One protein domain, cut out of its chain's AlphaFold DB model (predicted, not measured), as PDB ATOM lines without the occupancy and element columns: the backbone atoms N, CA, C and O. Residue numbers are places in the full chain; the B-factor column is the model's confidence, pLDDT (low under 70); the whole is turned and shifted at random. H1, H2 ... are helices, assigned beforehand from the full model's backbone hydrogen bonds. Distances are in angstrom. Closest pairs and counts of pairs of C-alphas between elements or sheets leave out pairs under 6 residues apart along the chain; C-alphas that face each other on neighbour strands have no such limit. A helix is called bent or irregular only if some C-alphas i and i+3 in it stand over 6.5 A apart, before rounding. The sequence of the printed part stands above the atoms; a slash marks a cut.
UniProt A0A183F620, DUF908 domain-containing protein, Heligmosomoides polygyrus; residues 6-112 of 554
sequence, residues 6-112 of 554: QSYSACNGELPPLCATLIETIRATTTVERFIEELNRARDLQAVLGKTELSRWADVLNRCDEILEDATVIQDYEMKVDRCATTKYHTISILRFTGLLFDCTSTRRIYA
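AT A GLANCE: This is residues 6 to 112 of the 554 residues of the protein "DUF908 domain-containing protein" of Heligmosomoides polygyrus (UniProt A0A183F620). Four helices, H1, H2, H4 and H6, form a lengthwise up-and-down bundle, each running against the one before it in the chain; the long H6 runs beside H4, and the hairpin of H1 and H2 covers part of this pair. Short H3 sits near one end of the bundle, and short H5, with the loop of residues 72 to 79, lies at the other. The printed part has 107 residues with six named helices, H1 to H6 in order, and no named strand; the class is all helix. It is compact, with a radius of gyration of the C-alphas of 14.6 A, yet elongated in outline, spanning 48 by 29 by 24 A.

HOW THE PARTS SIT: H6, residues 85 to 104, is the hub and touches four other helices. It touches H4, residues 54 to 71, at a shallow tilt of 23 degrees, opposite ways, closest at the C-alphas of Ala 71 and Thr 87, 6.2 A apart. H6 also touches H2, residues 32 to 44, at a steep tilt of 39 degrees, the same way, closest at the C-alphas of Leu 39 and Phe 97, 6.3 A. H2 forms a helical hairpin with H1, residues 17 to 27, at a shallow tilt of 22 degrees, opposite ways; the closest C-alphas, of Ile 26 and Glu 38, are 5.9 A apart. H1 touches H4, through residues 57 to 60 of H4 alone, at a shallow tilt of 28 degrees, the same way, closest at the C-alphas of Arg 27 and Val 60, 6.5 A. H2 and H4 are near each other, and H1 and H6 are apart. H3, residues 46 to 49, touches H1, closest at the C-alphas of Cys 19 and Leu 49, 5.3 A. H3 only just touches H6, with 3 pairs of C-alphas within 8 A, closest at the C-alphas of Leu 49 and Cys 104, 7.1 A. H5, residues 80 to 83, touches H6 only at the corner, closest at the C-alphas of Val 81 and Lys 88, 5.0 A. In H1 and H6 every O i to N i+4 pair is within hydrogen-bond range, in H2 8 of 9 and in H4 11 of 14; H3 and H5 are too short for such a pair.

IN THESE COORDINATES: H6 is 28.8 A long and ends at C-alpha 104, (158.346, 127.966, 92.240). H4 is 22.8 A long, has a kink of 52 degrees near residue 61 and is irregular, with C-alphas 56 and 59 7.8 A apart. H2 is 19.1 A long; H1, 15.3 A long, begins at C-alpha 17, (148.386, 137.725, 99.447). H3 and H5 measure 5.4 A and 5.3 A.

THE WHOLE: The C-alphas farthest apart, of Glu 14 and Asp 76, are 48.5 A apart. The printed part has no cut; the link H4 to H5 is short and the other links are tight. Mean pLDDT of the printed part is 84.5, and residues 6 to 16 and 44 to 51 are under 70.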
ATOM      1  N   GLN A   6     166.412 148.192  90.338       58.06
ATOM      2  CA  GLN A   6     166.245 149.300  89.387       58.06
ATOM      3  C   GLN A   6     166.590 148.903  87.945       58.06
ATOM      4  O   GLN A   6     166.159 149.559  86.999       58.06
ATOM      5  N   SER A   7     167.325 147.803  87.767       58.31
ATOM      6  CA  SER A   7     167.732 147.293  86.454       58.31
ATOM      7  C   SER A   7     166.681 146.407  85.763       58.31
ATOM      8  O   SER A   7     166.882 145.997  84.616       58.31
ATOM      9  N   TYR A   8     165.553 146.114  86.424       59.38
ATOM     10  CA  TYR A   8     164.535 145.182  85.931       59.38
ATOM     11  C   TYR A   8     163.165 145.848  85.756       59.38
ATOM     12  O   TYR A   8     162.762 146.710  86.533       59.38
ATOM     13  N   SER A   9     162.428 145.441  84.717       53.66
ATOM     14  CA  SER A   9     161.086 145.964  84.427       53.66
ATOM     15  C   SER A   9     160.110 145.711  85.577       53.66
ATOM     16  O   SER A   9     160.174 144.663  86.223       53.66
ATOM     17  N   ALA A  10     159.156 146.631  85.758       52.72
ATOM     18  CA  ALA A  10     158.080 146.494  86.730       52.72
ATOM     19  C   ALA A  10     157.356 145.141  86.589       52.72
ATOM     20  O   ALA A  10     157.064 144.657  85.495       52.72
ATOM     21  N   CYS A  11     157.122 144.512  87.735       55.09
ATOM     22  CA  CYS A  11     156.565 143.175  87.860       55.09
ATOM     23  C   CYS A  11     155.043 143.245  87.604       55.09
ATOM     24  O   CYS A  11     154.298 143.687  88.474       55.09
ATOM     25  N   ASN A  12     154.567 142.834  86.422       51.69
ATOM     26  CA  ASN A  12     153.208 143.147  85.930       51.69
ATOM     27  C   ASN A  12     152.057 142.271  86.489       51.69
ATOM     28  O   ASN A  12     150.921 142.411  86.044       51.69
ATOM     29  N   GLY A  13     152.318 141.358  87.434       57.94
ATOM     30  CA  GLY A  13     151.295 140.490  88.050       57.94
ATOM     31  C   GLY A  13     150.981 140.831  89.514       57.94
ATOM     32  O   GLY A  13     151.855 141.291  90.247       57.94
ATOM     33  N   GLU A  14     149.764 140.568  89.985       61.19
ATOM     34  CA  GLU A  14     149.461 140.613  91.424       61.19
ATOM     35  C   GLU A  14     150.079 139.403  92.144       61.19
ATOM     36  O   GLU A  14     150.043 138.274  91.650       61.19
ATOM     37  N   LEU A  15     150.693 139.638  93.310       66.44
ATOM     38  CA  LEU A  15     151.277 138.576  94.128       66.44
ATOM     39  C   LEU A  15     150.179 137.933  94.989       66.44
ATOM     40  O   LEU A  15     149.403 138.675  95.593       66.44
ATOM     41  N   PRO A  16     150.130 136.594  95.133       69.62
ATOM     42  CA  PRO A  16     149.216 135.965  96.079       69.62
ATOM     43  C   PRO A  16     149.379 136.578  97.486       69.62
ATOM     44  O   PRO A  16     150.514 136.646  97.967       69.62
ATOM     45  N   PRO A  17     148.295 136.995  98.174       70.75
ATOM     46  CA  PRO A  17     148.386 137.725  99.447       70.75
ATOM     47  C   PRO A  17     149.207 137.011 100.528       70.75
ATOM     48  O   PRO A  17     149.961 137.639 101.272       70.75
ATOM     49  N   LEU A  18     149.117 135.679 100.583       72.19
ATOM     50  CA  LEU A  18     149.901 134.859 101.511       72.19
ATOM     51  C   LEU A  18     151.398 134.878 101.174       72.19
ATOM     52  O   LEU A  18     152.226 134.971 102.075       72.19
ATOM     53  N   CYS A  19     151.752 134.854  99.886       78.00
ATOM     54  CA  CYS A  19     153.140 134.989  99.450       78.00
ATOM     55  C   CYS A  19     153.677 136.400  99.733       78.00
ATOM     56  O   CYS A  19     154.827 136.535 100.139       78.00
ATOM     57  N   ALA A  20     152.854 137.441  99.562       80.81
ATOM     58  CA  ALA A  20     153.222 138.815  99.905       80.81
ATOM     59  C   ALA A  20     153.511 138.959 101.403       80.81
ATOM     60  O   ALA A  20     154.574 139.435 101.790       80.81
ATOM     61  N   THR A  21     152.600 138.457 102.238       83.44
ATOM     62  CA  THR A  21     152.740 138.478 103.700       83.44
ATOM     63  C   THR A  21     153.990 137.725 104.155       83.44
ATOM     64  O   THR A  21     154.707 138.192 105.036       83.44
ATOM     65  N   LEU A  22     154.282 136.580 103.535       85.12
ATOM     66  CA  LEU A  22     155.475 135.793 103.834       85.12
ATOM     67  C   LEU A  22     156.766 136.551 103.497       85.12
ATOM     68  O   LEU A  22     157.675 136.587 104.321       85.12
ATOM     69  N   ILE A  23     156.840 137.182 102.318       88.56
ATOM     70  CA  ILE A  23     158.003 137.990 101.926       88.56
ATOM     71  C   ILE A  23     158.215 139.132 102.924       88.56
ATOM     72  O   ILE A  23     159.329 139.303 103.414       88.56
ATOM     73  N   GLU A  24     157.160 139.868 103.284       89.19
ATOM     74  CA  GLU A  24     157.257 140.959 104.264       89.19
ATOM     75  C   GLU A  24     157.676 140.463 105.654       89.19
ATOM     76  O   GLU A  24     158.520 141.081 106.301       89.19
ATOM     77  N   THR A  25     157.165 139.309 106.090       89.81
ATOM     78  CA  THR A  25     157.545 138.698 107.375       89.81
ATOM     79  C   THR A  25     159.035 138.361 107.400       89.81
ATOM     80  O   THR A  25     159.732 138.719 108.348       89.81
ATOM     81  N   ILE A  26     159.553 137.746 106.331       91.69
ATOM     82  CA  ILE A  26     160.979 137.426 106.199       91.69
ATOM     83  C   ILE A  26     161.818 138.714 106.177       91.69
ATOM     84  O   ILE A  26     162.846 138.788 106.856       91.69
ATOM     85  N   ARG A  27     161.382 139.746 105.442       90.62
ATOM     86  CA  ARG A  27     162.074 141.047 105.349       90.62
ATOM     87  C   ARG A  27     162.142 141.772 106.693       90.62
ATOM     88  O   ARG A  27     163.160 142.390 106.984       90.62
ATOM     89  N   ALA A  28     161.103 141.665 107.521       92.38
ATOM     90  CA  ALA A  28     161.036 142.316 108.828       92.38
ATOM     91  C   ALA A  28     161.944 141.679 109.900       92.38
ATOM     92  O   ALA A  28     162.132 142.257 110.973       92.38
ATOM     93  N   THR A  29     162.516 140.495 109.649       94.44
ATOM     94  CA  THR A  29     163.399 139.829 110.619       94.44
ATOM     95  C   THR A  29     164.706 140.600 110.823       94.44
ATOM     96  O   THR A  29     165.362 140.999 109.864       94.44
ATOM     97  N   THR A  30     165.148 140.768 112.071       91.19
ATOM     98  CA  THR A  30     166.359 141.546 112.400       91.19
ATOM     99  C   THR A  30     167.595 140.679 112.639       91.19
ATOM    100  O   THR A  30     168.693 141.062 112.244       91.19
ATOM    101  N   THR A  31     167.438 139.492 113.228       94.44
ATOM    102  CA  THR A  31     168.550 138.558 113.482       94.44
ATOM    103  C   THR A  31     168.655 137.493 112.394       94.44
ATOM    104  O   THR A  31     167.684 137.227 111.680       94.44
ATOM    105  N   VAL A  32     169.838 136.890 112.242       94.00
ATOM    106  CA  VAL A  32     170.063 135.817 111.258       94.00
ATOM    107  C   VAL A  32     169.266 134.571 111.639       94.00
ATOM    108  O   VAL A  32     168.669 133.947 110.775       94.00
ATOM    109  N   GLU A  33     169.174 134.243 112.924       94.62
ATOM    110  CA  GLU A  33     168.462 133.060 113.414       94.62
ATOM    111  C   GLU A  33     166.974 133.132 113.056       94.62
ATOM    112  O   GLU A  33     166.436 132.204 112.457       94.62
ATOM    113  N   ARG A  34     166.324 134.276 113.322       94.69
ATOM    114  CA  ARG A  34     164.916 134.498 112.958       94.69
ATOM    115  C   ARG A  34     164.699 134.498 111.453       94.69
ATOM    116  O   ARG A  34     163.708 133.952 110.982       94.69
ATOM    117  N   PHE A  35     165.632 135.073 110.698       96.38
ATOM    118  CA  PHE A  35     165.591 135.011 109.243       96.38
ATOM    119  C   PHE A  35     165.596 133.555 108.756       96.38
ATOM    120  O   PHE A  35     164.742 133.173 107.962       96.38
ATOM    121  N   ILE A  36     166.493 132.718 109.284       96.06
ATOM    122  CA  ILE A  36     166.602 131.300 108.922       96.06
ATOM    123  C   ILE A  36     165.375 130.486 109.362       96.06
ATOM    124  O   ILE A  36     164.927 129.618 108.610       96.06
ATOM    125  N   GLU A  37     164.800 130.763 110.533       93.25
ATOM    126  CA  GLU A  37     163.538 130.155 110.977       93.25
ATOM    127  C   GLU A  37     162.400 130.433 109.984       93.25
ATOM    128  O   GLU A  37     161.716 129.501 109.555       93.25
ATOM    129  N   GLU A  38     162.241 131.686 109.547       92.19
ATOM    130  CA  GLU A  38     161.208 132.061 108.576       92.19
ATOM    131  C   GLU A  38     161.481 131.488 107.173       92.19
ATOM    132  O   GLU A  38     160.543 131.063 106.493       92.19
ATOM    133  N   LEU A  39     162.747 131.369 106.748       93.19
ATOM    134  CA  LEU A  39     163.093 130.649 105.511       93.19
ATOM    135  C   LEU A  39     162.701 129.168 105.584       93.19
ATOM    136  O   LEU A  39     162.212 128.603 104.604       93.19
ATOM    137  N   ASN A  40     162.916 128.523 106.733       91.38
ATOM    138  CA  ASN A  40     162.523 127.131 106.929       91.38
ATOM    139  C   ASN A  40     160.997 126.982 106.956       91.38
ATOM    140  O   ASN A  40     160.474 126.116 106.258       91.38
ATOM    141  N   ARG A  41     160.280 127.890 107.626       86.75
ATOM    142  CA  ARG A  41     158.811 127.936 107.611       86.75
ATOM    143  C   ARG A  41     158.244 128.138 106.204       86.75
ATOM    144  O   ARG A  41     157.251 127.512 105.837       86.75
ATOM    145  N   ALA A  42     158.878 128.979 105.386       82.12
ATOM    146  CA  ALA A  42     158.484 129.185 103.994       82.12
ATOM    147  C   ALA A  42     158.517 127.886 103.170       82.12
ATOM    148  O   ALA A  42     157.728 127.732 102.235       82.12
ATOM    149  N   ARG A  43     159.395 126.934 103.520       77.00
ATOM    150  CA  ARG A  43     159.476 125.631 102.845       77.00
ATOM    151  C   ARG A  43     158.278 124.743 103.143       77.00
ATOM    152  O   ARG A  43     157.770 124.112 102.220       77.00
ATOM    153  N   ASP A  44     157.777 124.777 104.370       69.38
ATOM    154  CA  ASP A  44     156.555 124.063 104.751       69.38
ATOM    155  C   ASP A  44     155.318 124.661 104.056       69.38
ATOM    156  O   ASP A  44     154.324 123.980 103.804       69.38
ATOM    157  N   LEU A  45     155.414 125.932 103.652       67.44
ATOM    158  CA  LEU A  45     154.405 126.658 102.887       67.44
ATOM    159  C   LEU A  45     154.633 126.616 101.367       67.44
ATOM    160  O   LEU A  45     153.994 127.386 100.649       67.44
ATOM    161  N   GLN A  46     155.477 125.716 100.835       65.56
ATOM    162  CA  GLN A  46     155.698 125.555  99.382       65.56
ATOM    163  C   GLN A  46     154.381 125.497  98.593       65.56
ATOM    164  O   GLN A  46     154.268 126.047  97.496       65.56
ATOM    165  N   ALA A  47     153.383 124.843  99.183       58.03
ATOM    166  CA  ALA A  47     152.026 124.734  98.683       58.03
ATOM    167  C   ALA A  47     151.362 126.081  98.361       58.03
ATOM    168  O   ALA A  47     150.581 126.179  97.427       58.03
ATOM    169  N   VAL A  48     151.693 127.119  99.124       56.12
ATOM    170  CA  VAL A  48     151.028 128.424  99.146       56.12
ATOM    171  C   VAL A  48     151.755 129.457  98.278       56.12
ATOM    172  O   VAL A  48     151.151 130.440  97.852       56.12
ATOM    173  N   LEU A  49     153.036 129.230  97.965       63.16
ATOM    174  CA  LEU A  49     153.864 130.183  97.216       63.16
ATOM    175  C   LEU A  49     153.337 130.462  95.802       63.16
ATOM    176  O   LEU A  49     153.524 131.563  95.289       63.16
ATOM    177  N   GLY A  50     152.663 129.495  95.171       60.50
ATOM    178  CA  GLY A  50     152.210 129.625  93.786       60.50
ATOM    179  C   GLY A  50     153.369 129.873  92.807       60.50
ATOM    180  O   GLY A  50     154.542 129.692  93.136       60.50
ATOM    181  N   LYS A  51     153.047 130.266  91.569       67.12
ATOM    182  CA  LYS A  51     154.065 130.716  90.607       67.12
ATOM    183  C   LYS A  51     154.332 132.201  90.820       67.12
ATOM    184  O   LYS A  51     153.424 133.003  90.625       67.12
ATOM    185  N   THR A  52     155.560 132.557  91.180       75.81
ATOM    186  CA  THR A  52     155.976 133.955  91.398       75.81
ATOM    187  C   THR A  52     157.202 134.308  90.558       75.81
ATOM    188  O   THR A  52     157.754 133.460  89.861       75.81
ATOM    189  N   GLU A  53     157.624 135.568  90.557       83.19
ATOM    190  CA  GLU A  53     158.869 135.983  89.902       83.19
ATOM    191  C   GLU A  53     159.998 136.047  90.925       83.19
ATOM    192  O   GLU A  53     159.803 136.556  92.030       83.19
ATOM    193  N   LEU A  54     161.194 135.578  90.553       86.56
ATOM    194  CA  LEU A  54     162.346 135.590  91.456       86.56
ATOM    195  C   LEU A  54     162.722 137.020  91.891       86.56
ATOM    196  O   LEU A  54     163.230 137.209  92.990       86.56
ATOM    197  N   SER A  55     162.425 138.032  91.065       85.62
ATOM    198  CA  SER A  55     162.697 139.458  91.333       85.62
ATOM    199  C   SER A  55     162.020 139.970  92.594       85.62
ATOM    200  O   SER A  55     162.578 140.809  93.292       85.62
ATOM    201  N   ARG A  56     160.864 139.410  92.955       85.62
ATOM    202  CA  ARG A  56     160.142 139.780  94.180       85.62
ATOM    203  C   ARG A  56     160.834 139.308  95.453       85.62
ATOM    204  O   ARG A  56     160.538 139.806  96.529       85.62
ATOM    205  N   TRP A  57     161.761 138.366  95.319       90.31
ATOM    206  CA  TRP A  57     162.564 137.832  96.409       90.31
ATOM    207  C   TRP A  57     163.946 138.488  96.488       90.31
ATOM    208  O   TRP A  57     164.769 138.025  97.266       90.31
ATOM    209  N   ALA A  58     164.225 139.543  95.708       90.00
ATOM    210  CA  ALA A  58     165.560 140.137  95.604       90.00
ATOM    211  C   ALA A  58     166.151 140.546  96.963       90.00
ATOM    212  O   ALA A  58     167.282 140.176  97.251       90.00
ATOM    213  N   ASP A  59     165.388 141.224  97.827       90.56
ATOM    214  CA  ASP A  59     165.868 141.632  99.158       90.56
ATOM    215  C   ASP A  59     166.219 140.427 100.042       90.56
ATOM    216  O   ASP A  59     167.257 140.404 100.703       90.56
ATOM    217  N   VAL A  60     165.374 139.393 100.011       93.44
ATOM    218  CA  VAL A  60     165.598 138.139 100.743       93.44
ATOM    219  C   VAL A  60     166.842 137.431 100.204       93.44
ATOM    220  O   VAL A  60     167.695 137.005 100.978       93.44
ATOM    221  N   LEU A  61     166.984 137.350  98.879       94.19
ATOM    222  CA  LEU A  61     168.128 136.738  98.205       94.19
ATOM    223  C   LEU A  61     169.427 137.513  98.440       94.19
ATOM    224  O   LEU A  61     170.464 136.886  98.610       94.19
ATOM    225  N   ASN A  62     169.382 138.845  98.504       94.25
ATOM    226  CA  ASN A  62     170.539 139.677  98.835       94.25
ATOM    227  C   ASN A  62     171.023 139.405 100.265       94.25
ATOM    228  O   ASN A  62     172.223 139.303 100.498       94.25
ATOM    229  N   ARG A  63     170.105 139.210 101.219       95.25
ATOM    230  CA  ARG A  63     170.474 138.808 102.583       95.25
ATOM    231  C   ARG A  63     171.005 137.373 102.649       95.25
ATOM    232  O   ARG A  63     171.936 137.097 103.401       95.25
ATOM    233  N   CYS A  64     170.455 136.464 101.845       96.44
ATOM    234  CA  CYS A  64     171.038 135.135 101.656       96.44
ATOM    235  C   CYS A  64     172.470 135.223 101.097       96.44
ATOM    236  O   CYS A  64     173.341 134.523 101.602       96.44
ATOM    237  N   ASP A  65     172.721 136.086 100.104       95.56
ATOM    238  CA  ASP A  65     174.047 136.319  99.502       95.56
ATOM    239  C   ASP A  65     175.070 136.750 100.557       95.56
ATOM    240  O   ASP A  65     176.153 136.180 100.616       95.56
ATOM    241  N   GLU A  66     174.705 137.683 101.441       95.62
ATOM    242  CA  GLU A  66     175.567 138.163 102.533       95.62
ATOM    243  C   GLU A  66     175.957 137.035 103.506       95.62
ATOM    244  O   GLU A  66     177.121 136.905 103.889       95.62
ATOM    245  N   ILE A  67     175.001 136.175 103.876       96.38
ATOM    246  CA  ILE A  67     175.264 135.030 104.761       96.38
ATOM    247  C   ILE A  67     176.124 133.975 104.046       96.38
ATOM    248  O   ILE A  67     177.029 133.402 104.655       96.38
ATOM    249  N   LEU A  68     175.872 133.716 102.758       97.00
ATOM    250  CA  LEU A  68     176.684 132.800 101.950       97.00
ATOM    251  C   LEU A  68     178.110 133.331 101.759       97.00
ATOM    252  O   LEU A  68     179.066 132.561 101.820       97.00
ATOM    253  N   GLU A  69     178.270 134.637 101.557       95.75
ATOM    254  CA  GLU A  69     179.568 135.295 101.480       95.75
ATOM    255  C   GLU A  69     180.373 135.071 102.755       95.75
ATOM    256  O   GLU A  69     181.462 134.499 102.675       95.75
ATOM    257  N   ASP A  70     179.799 135.392 103.916       95.00
ATOM    258  CA  ASP A  70     180.411 135.145 105.224       95.00
ATOM    259  C   ASP A  70     180.745 133.658 105.447       95.00
ATOM    260  O   ASP A  70     181.831 133.322 105.926       95.00
ATOM    261  N   ALA A  71     179.864 132.742 105.028       95.25
ATOM    262  CA  ALA A  71     180.094 131.302 105.138       95.25
ATOM    263  C   ALA A  71     181.305 130.815 104.316       95.25
ATOM    264  O   ALA A  71     182.004 129.887 104.737       95.25
ATOM    265  N   THR A  72     181.575 131.448 103.169       94.38
ATOM    266  CA  THR A  72     182.700 131.107 102.277       94.38
ATOM    267  C   THR A  72     184.017 131.814 102.609       94.38
ATOM    268  O   THR A  72     185.033 131.549 101.955       94.38
ATOM    269  N   VAL A  73     184.041 132.692 103.620       92.81
ATOM    270  CA  VAL A  73     185.270 133.356 104.072       92.81
ATOM    271  C   VAL A  73     186.269 132.313 104.564       92.81
ATOM    272  O   VAL A  73     185.948 131.477 105.410       92.81
ATOM    273  N   ILE A  74     187.497 132.390 104.047       87.88
ATOM    274  CA  ILE A  74     188.605 131.527 104.458       87.88
ATOM    275  C   ILE A  74     189.431 132.259 105.519       87.88
ATOM    276  O   ILE A  74     189.976 133.327 105.249       87.88
ATOM    277  N   GLN A  75     189.554 131.672 106.709       84.50
ATOM    278  CA  GLN A  75     190.488 132.108 107.755       84.50
ATOM    279  C   GLN A  75     191.210 130.880 108.294       84.50
ATOM    280  O   GLN A  75     190.607 129.814 108.403       84.50
ATOM    281  N   ASP A  76     192.501 131.014 108.588       79.44
ATOM    282  CA  ASP A  76     193.358 129.886 108.989       79.44
ATOM    283  C   ASP A  76     193.267 128.708 108.009       79.44
ATOM    284  O   ASP A  76     193.357 127.540 108.379       79.44
ATOM    285  N   TYR A  77     193.075 129.052 106.729       79.19
ATOM    286  CA  TYR A  77     192.889 128.133 105.616       79.19
ATOM    287  C   TYR A  77     191.643 127.233 105.708       79.19
ATOM    288  O   TYR A  77     191.561 126.247 104.981       79.19
ATOM    289  N   GLU A  78     190.662 127.551 106.549       82.25
ATOM    290  CA  GLU A  78     189.355 126.882 106.604       82.25
ATOM    291  C   GLU A  78     188.251 127.831 106.186       82.25
ATOM    292  O   GLU A  78     188.256 129.004 106.564       82.25
ATOM    293  N   MET A  79     187.269 127.319 105.442       89.88
ATOM    294  CA  MET A  79     186.033 128.066 105.253       89.88
ATOM    295  C   MET A  79     185.311 128.176 106.592       89.88
ATOM    296  O   MET A  79     185.271 127.230 107.380       89.88
ATOM    297  N   LYS A  80     184.700 129.330 106.860       92.06
ATOM    298  CA  LYS A  80     183.912 129.552 108.078       92.06
ATOM    299  C   LYS A  80     182.837 128.477 108.272       92.06
ATOM    300  O   LYS A  80     182.625 128.028 109.398       92.06
ATOM    301  N   VAL A  81     182.223 128.024 107.178       92.62
ATOM    302  CA  VAL A  81     181.208 126.964 107.192       92.62
ATOM    303  C   VAL A  81     181.721 125.613 107.705       92.62
ATOM    304  O   VAL A  81     180.955 124.883 108.325       92.62
ATOM    305  N   ASP A  82     183.008 125.301 107.520       89.50
ATOM    306  CA  ASP A  82     183.616 124.051 108.001       89.50
ATOM    307  C   ASP A  82     183.937 124.097 109.509       89.50
ATOM    308  O   ASP A  82     184.089 123.056 110.144       89.50
ATOM    309  N   ARG A  83     184.016 125.297 110.104       87.62
ATOM    310  CA  ARG A  83     184.388 125.502 111.517       87.62
ATOM    311  C   ARG A  83     183.201 125.703 112.452       87.62
ATOM    312  O   ARG A  83     183.318 125.468 113.652       87.62
ATOM    313  N   CYS A  84     182.072 126.183 111.932       90.56
ATOM    314  CA  CYS A  84     180.928 126.583 112.744       90.56
ATOM    315  C   CYS A  84     179.656 125.830 112.338       90.56
ATOM    316  O   CYS A  84     179.105 126.050 111.258       90.56
ATOM    317  N   ALA A  85     179.140 124.999 113.250       93.00
ATOM    318  CA  ALA A  85     177.899 124.251 113.048       93.00
ATOM    319  C   ALA A  85     176.689 125.166 112.775       93.00
ATOM    320  O   ALA A  85     175.854 124.846 111.930       93.00
ATOM    321  N   THR A  86     176.622 126.330 113.428       95.19
ATOM    322  CA  THR A  86     175.569 127.330 113.199       95.19
ATOM    323  C   THR A  86     175.644 127.899 111.783       95.19
ATOM    324  O   THR A  86     174.642 127.913 111.071       95.19
ATOM    325  N   THR A  87     176.839 128.292 111.322       95.38
ATOM    326  CA  THR A  87     177.045 128.748 109.937       95.38
ATOM    327  C   THR A  87     176.681 127.650 108.939       95.38
ATOM    328  O   THR A  87     175.989 127.931 107.966       95.38
ATOM    329  N   LYS A  88     177.059 126.391 109.196       95.50
ATOM    330  CA  LYS A  88     176.654 125.241 108.372       95.50
ATOM    331  C   LYS A  88     175.132 125.114 108.275       95.50
ATOM    332  O   LYS A  88     174.599 124.996 107.173       95.50
ATOM    333  N   TYR A  89     174.427 125.179 109.404       96.62
ATOM    334  CA  TYR A  89     172.965 125.105 109.444       96.62
ATOM    335  C   TYR A  89     172.296 126.254 108.670       96.62
ATOM    336  O   TYR A  89     171.363 126.015 107.893       96.62
ATOM    337  N   HIS A  90     172.797 127.485 108.820       97.06
ATOM    338  CA  HIS A  90     172.316 128.647 108.068       97.06
ATOM    339  C   HIS A  90     172.520 128.456 106.560       97.06
ATOM    340  O   HIS A  90     171.570 128.608 105.790       97.06
ATOM    341  N   THR A  91     173.716 128.035 106.141       97.75
ATOM    342  CA  THR A  91     174.036 127.763 104.734       97.75
ATOM    343  C   THR A  91     173.118 126.691 104.151       97.75
ATOM    344  O   THR A  91     172.510 126.916 103.109       97.75
ATOM    345  N   ILE A  92     172.934 125.555 104.834       97.12
ATOM    346  CA  ILE A  92     172.027 124.484 104.382       97.12
ATOM    347  C   ILE A  92     170.590 125.000 104.226       97.12
ATOM    348  O   ILE A  92     169.928 124.704 103.229       97.12
ATOM    349  N   SER A  93     170.106 125.797 105.181       96.75
ATOM    350  CA  SER A  93     168.755 126.368 105.127       96.75
ATOM    351  C   SER A  93     168.583 127.298 103.919       96.75
ATOM    352  O   SER A  93     167.592 127.189 103.194       96.75
ATOM    353  N   ILE A  94     169.582 128.141 103.637       97.19
ATOM    354  CA  ILE A  94     169.601 129.033 102.467       97.19
ATOM    355  C   ILE A  94     169.650 128.247 101.152       97.19
ATOM    356  O   ILE A  94     168.922 128.586 100.216       97.19
ATOM    357  N   LEU A  95     170.467 127.192 101.061       97.12
ATOM    358  CA  LEU A  95     170.564 126.351  99.861       97.12
ATOM    359  C   LEU A  95     169.216 125.691  99.538       97.12
ATOM    360  O   LEU A  95     168.744 125.748  98.399       97.12
ATOM    361  N   ARG A  96     168.557 125.128 100.558       94.94
ATOM    362  CA  ARG A  96     167.236 124.493 100.430       94.94
ATOM    363  C   ARG A  96     166.151 125.490 100.043       94.94
ATOM    364  O   ARG A  96     165.338 125.200  99.166       94.94
ATOM    365  N   PHE A  97     166.146 126.665 100.671       94.31
ATOM    366  CA  PHE A  97     165.206 127.736 100.350       94.31
ATOM    367  C   PHE A  97     165.410 128.268  98.923       94.31
ATOM    368  O   PHE A  97     164.450 128.402  98.165       94.31
ATOM    369  N   THR A  98     166.658 128.480  98.503       94.00
ATOM    370  CA  THR A  98     166.979 128.866  97.121       94.00
ATOM    371  C   THR A  98     166.500 127.802  96.130       94.00
ATOM    372  O   THR A  98     165.900 128.139  95.110       94.00
ATOM    373  N   GLY A  99     166.682 126.514  96.442       91.94
ATOM    374  CA  GLY A  99     166.175 125.408  95.623       91.94
ATOM    375  C   GLY A  99     164.655 125.460  95.438       91.94
ATOM    376  O   GLY A  99     164.167 125.364  94.310       91.94
ATOM    377  N   LEU A 100     163.917 125.707  96.524       88.75
ATOM    378  CA  LEU A 100     162.468 125.913  96.491       88.75
ATOM    379  C   LEU A 100     162.072 127.095  95.596       88.75
ATOM    380  O   LEU A 100     161.183 126.959  94.754       88.75
ATOM    381  N   LEU A 101     162.740 128.244  95.738       89.44
ATOM    382  CA  LEU A 101     162.464 129.403  94.890       89.44
ATOM    383  C   LEU A 101     162.718 129.080  93.419       89.44
ATOM    384  O   LEU A 101     161.897 129.430  92.572       89.44
ATOM    385  N   PHE A 102     163.790 128.362  93.084       88.19
ATOM    386  CA  PHE A 102     164.036 127.936  91.706       88.19
ATOM    387  C   PHE A 102     162.921 127.037  91.153       88.19
ATOM    388  O   PHE A 102     162.611 127.128  89.961       88.19
ATOM    389  N   ASP A 103     162.274 126.217  91.979       82.38
ATOM    390  CA  ASP A 103     161.135 125.395  91.564       82.38
ATOM    391  C   ASP A 103     159.841 126.203  91.374       82.38
ATOM    392  O   ASP A 103     159.088 125.934  90.432       82.38
ATOM    393  N   CYS A 104     159.601 127.206  92.219       78.94
ATOM    394  CA  CYS A 104     158.346 127.966  92.240       78.94
ATOM    395  C   CYS A 104     158.372 129.258  91.407       78.94
ATOM    396  O   CYS A 104     157.310 129.797  91.093       78.94
ATOM    397  N   THR A 105     159.549 129.753  91.010       81.94
ATOM    398  CA  THR A 105     159.676 131.072  90.368       81.94
ATOM    399  C   THR A 105     160.008 131.042  88.873       81.94
ATOM    400  O   THR A 105     160.575 130.080  88.338       81.94
ATOM    401  N   SER A 106     159.654 132.119  88.172       79.56
ATOM    402  CA  SER A 106     160.157 132.495  86.843       79.56
ATOM    403  C   SER A 106     161.268 133.559  86.952       79.56
ATOM    404  O   SER A 106     161.656 133.963  88.045       79.56
ATOM    405  N   THR A 107     161.831 133.999  85.819       78.81
ATOM    406  CA  THR A 107     162.850 135.076  85.770       78.81
ATOM    407  C   THR A 107     164.118 134.771  86.588       78.81
ATOM    408  O   THR A 107     164.766 135.645  87.146       78.81
ATOM    409  N   ARG A 108     164.549 133.502  86.588       84.31
ATOM    410  CA  ARG A 108     165.720 133.003  87.344       84.31
ATOM    411  C   ARG A 108     167.064 133.656  86.986       84.31
ATOM    412  O   ARG A 108     168.051 133.465  87.682       84.31
ATOM    413  N   ARG A 109     167.110 134.421  85.892       82.06
ATOM    414  CA  ARG A 109     168.316 135.069  85.345       82.06
ATOM    415  C   ARG A 109     168.943 136.109  86.275       82.06
ATOM    416  O   ARG A 109     170.078 136.487  86.030       82.06
ATOM    417  N   ILE A 110     168.200 136.577  87.273       84.06
ATOM    418  CA  ILE A 110     168.646 137.612  88.210       84.06
ATOM    419  C   ILE A 110     169.462 137.059  89.385       84.06
ATOM    420  O   ILE A 110     170.016 137.836  90.150       84.06
ATOM    421  N   TYR A 111     169.484 135.736  89.582       89.50
ATOM    422  CA  TYR A 111     170.190 135.131  90.707       89.50
ATOM    423  C   TYR A 111     171.700 135.376  90.588       89.50
ATOM    424  O   TYR A 111     172.284 135.083  89.545       89.50
ATOM    425  N   ALA A 112     172.319 135.901  91.648       88.75
ATOM    426  CA  ALA A 112     173.681 136.433  91.595       88.75
ATOM    427  C   ALA A 112     174.696 135.717  92.508       88.75
ATOM    428  O   ALA A 112     175.887 135.964  92.370       88.75
TER     429      ALA A 112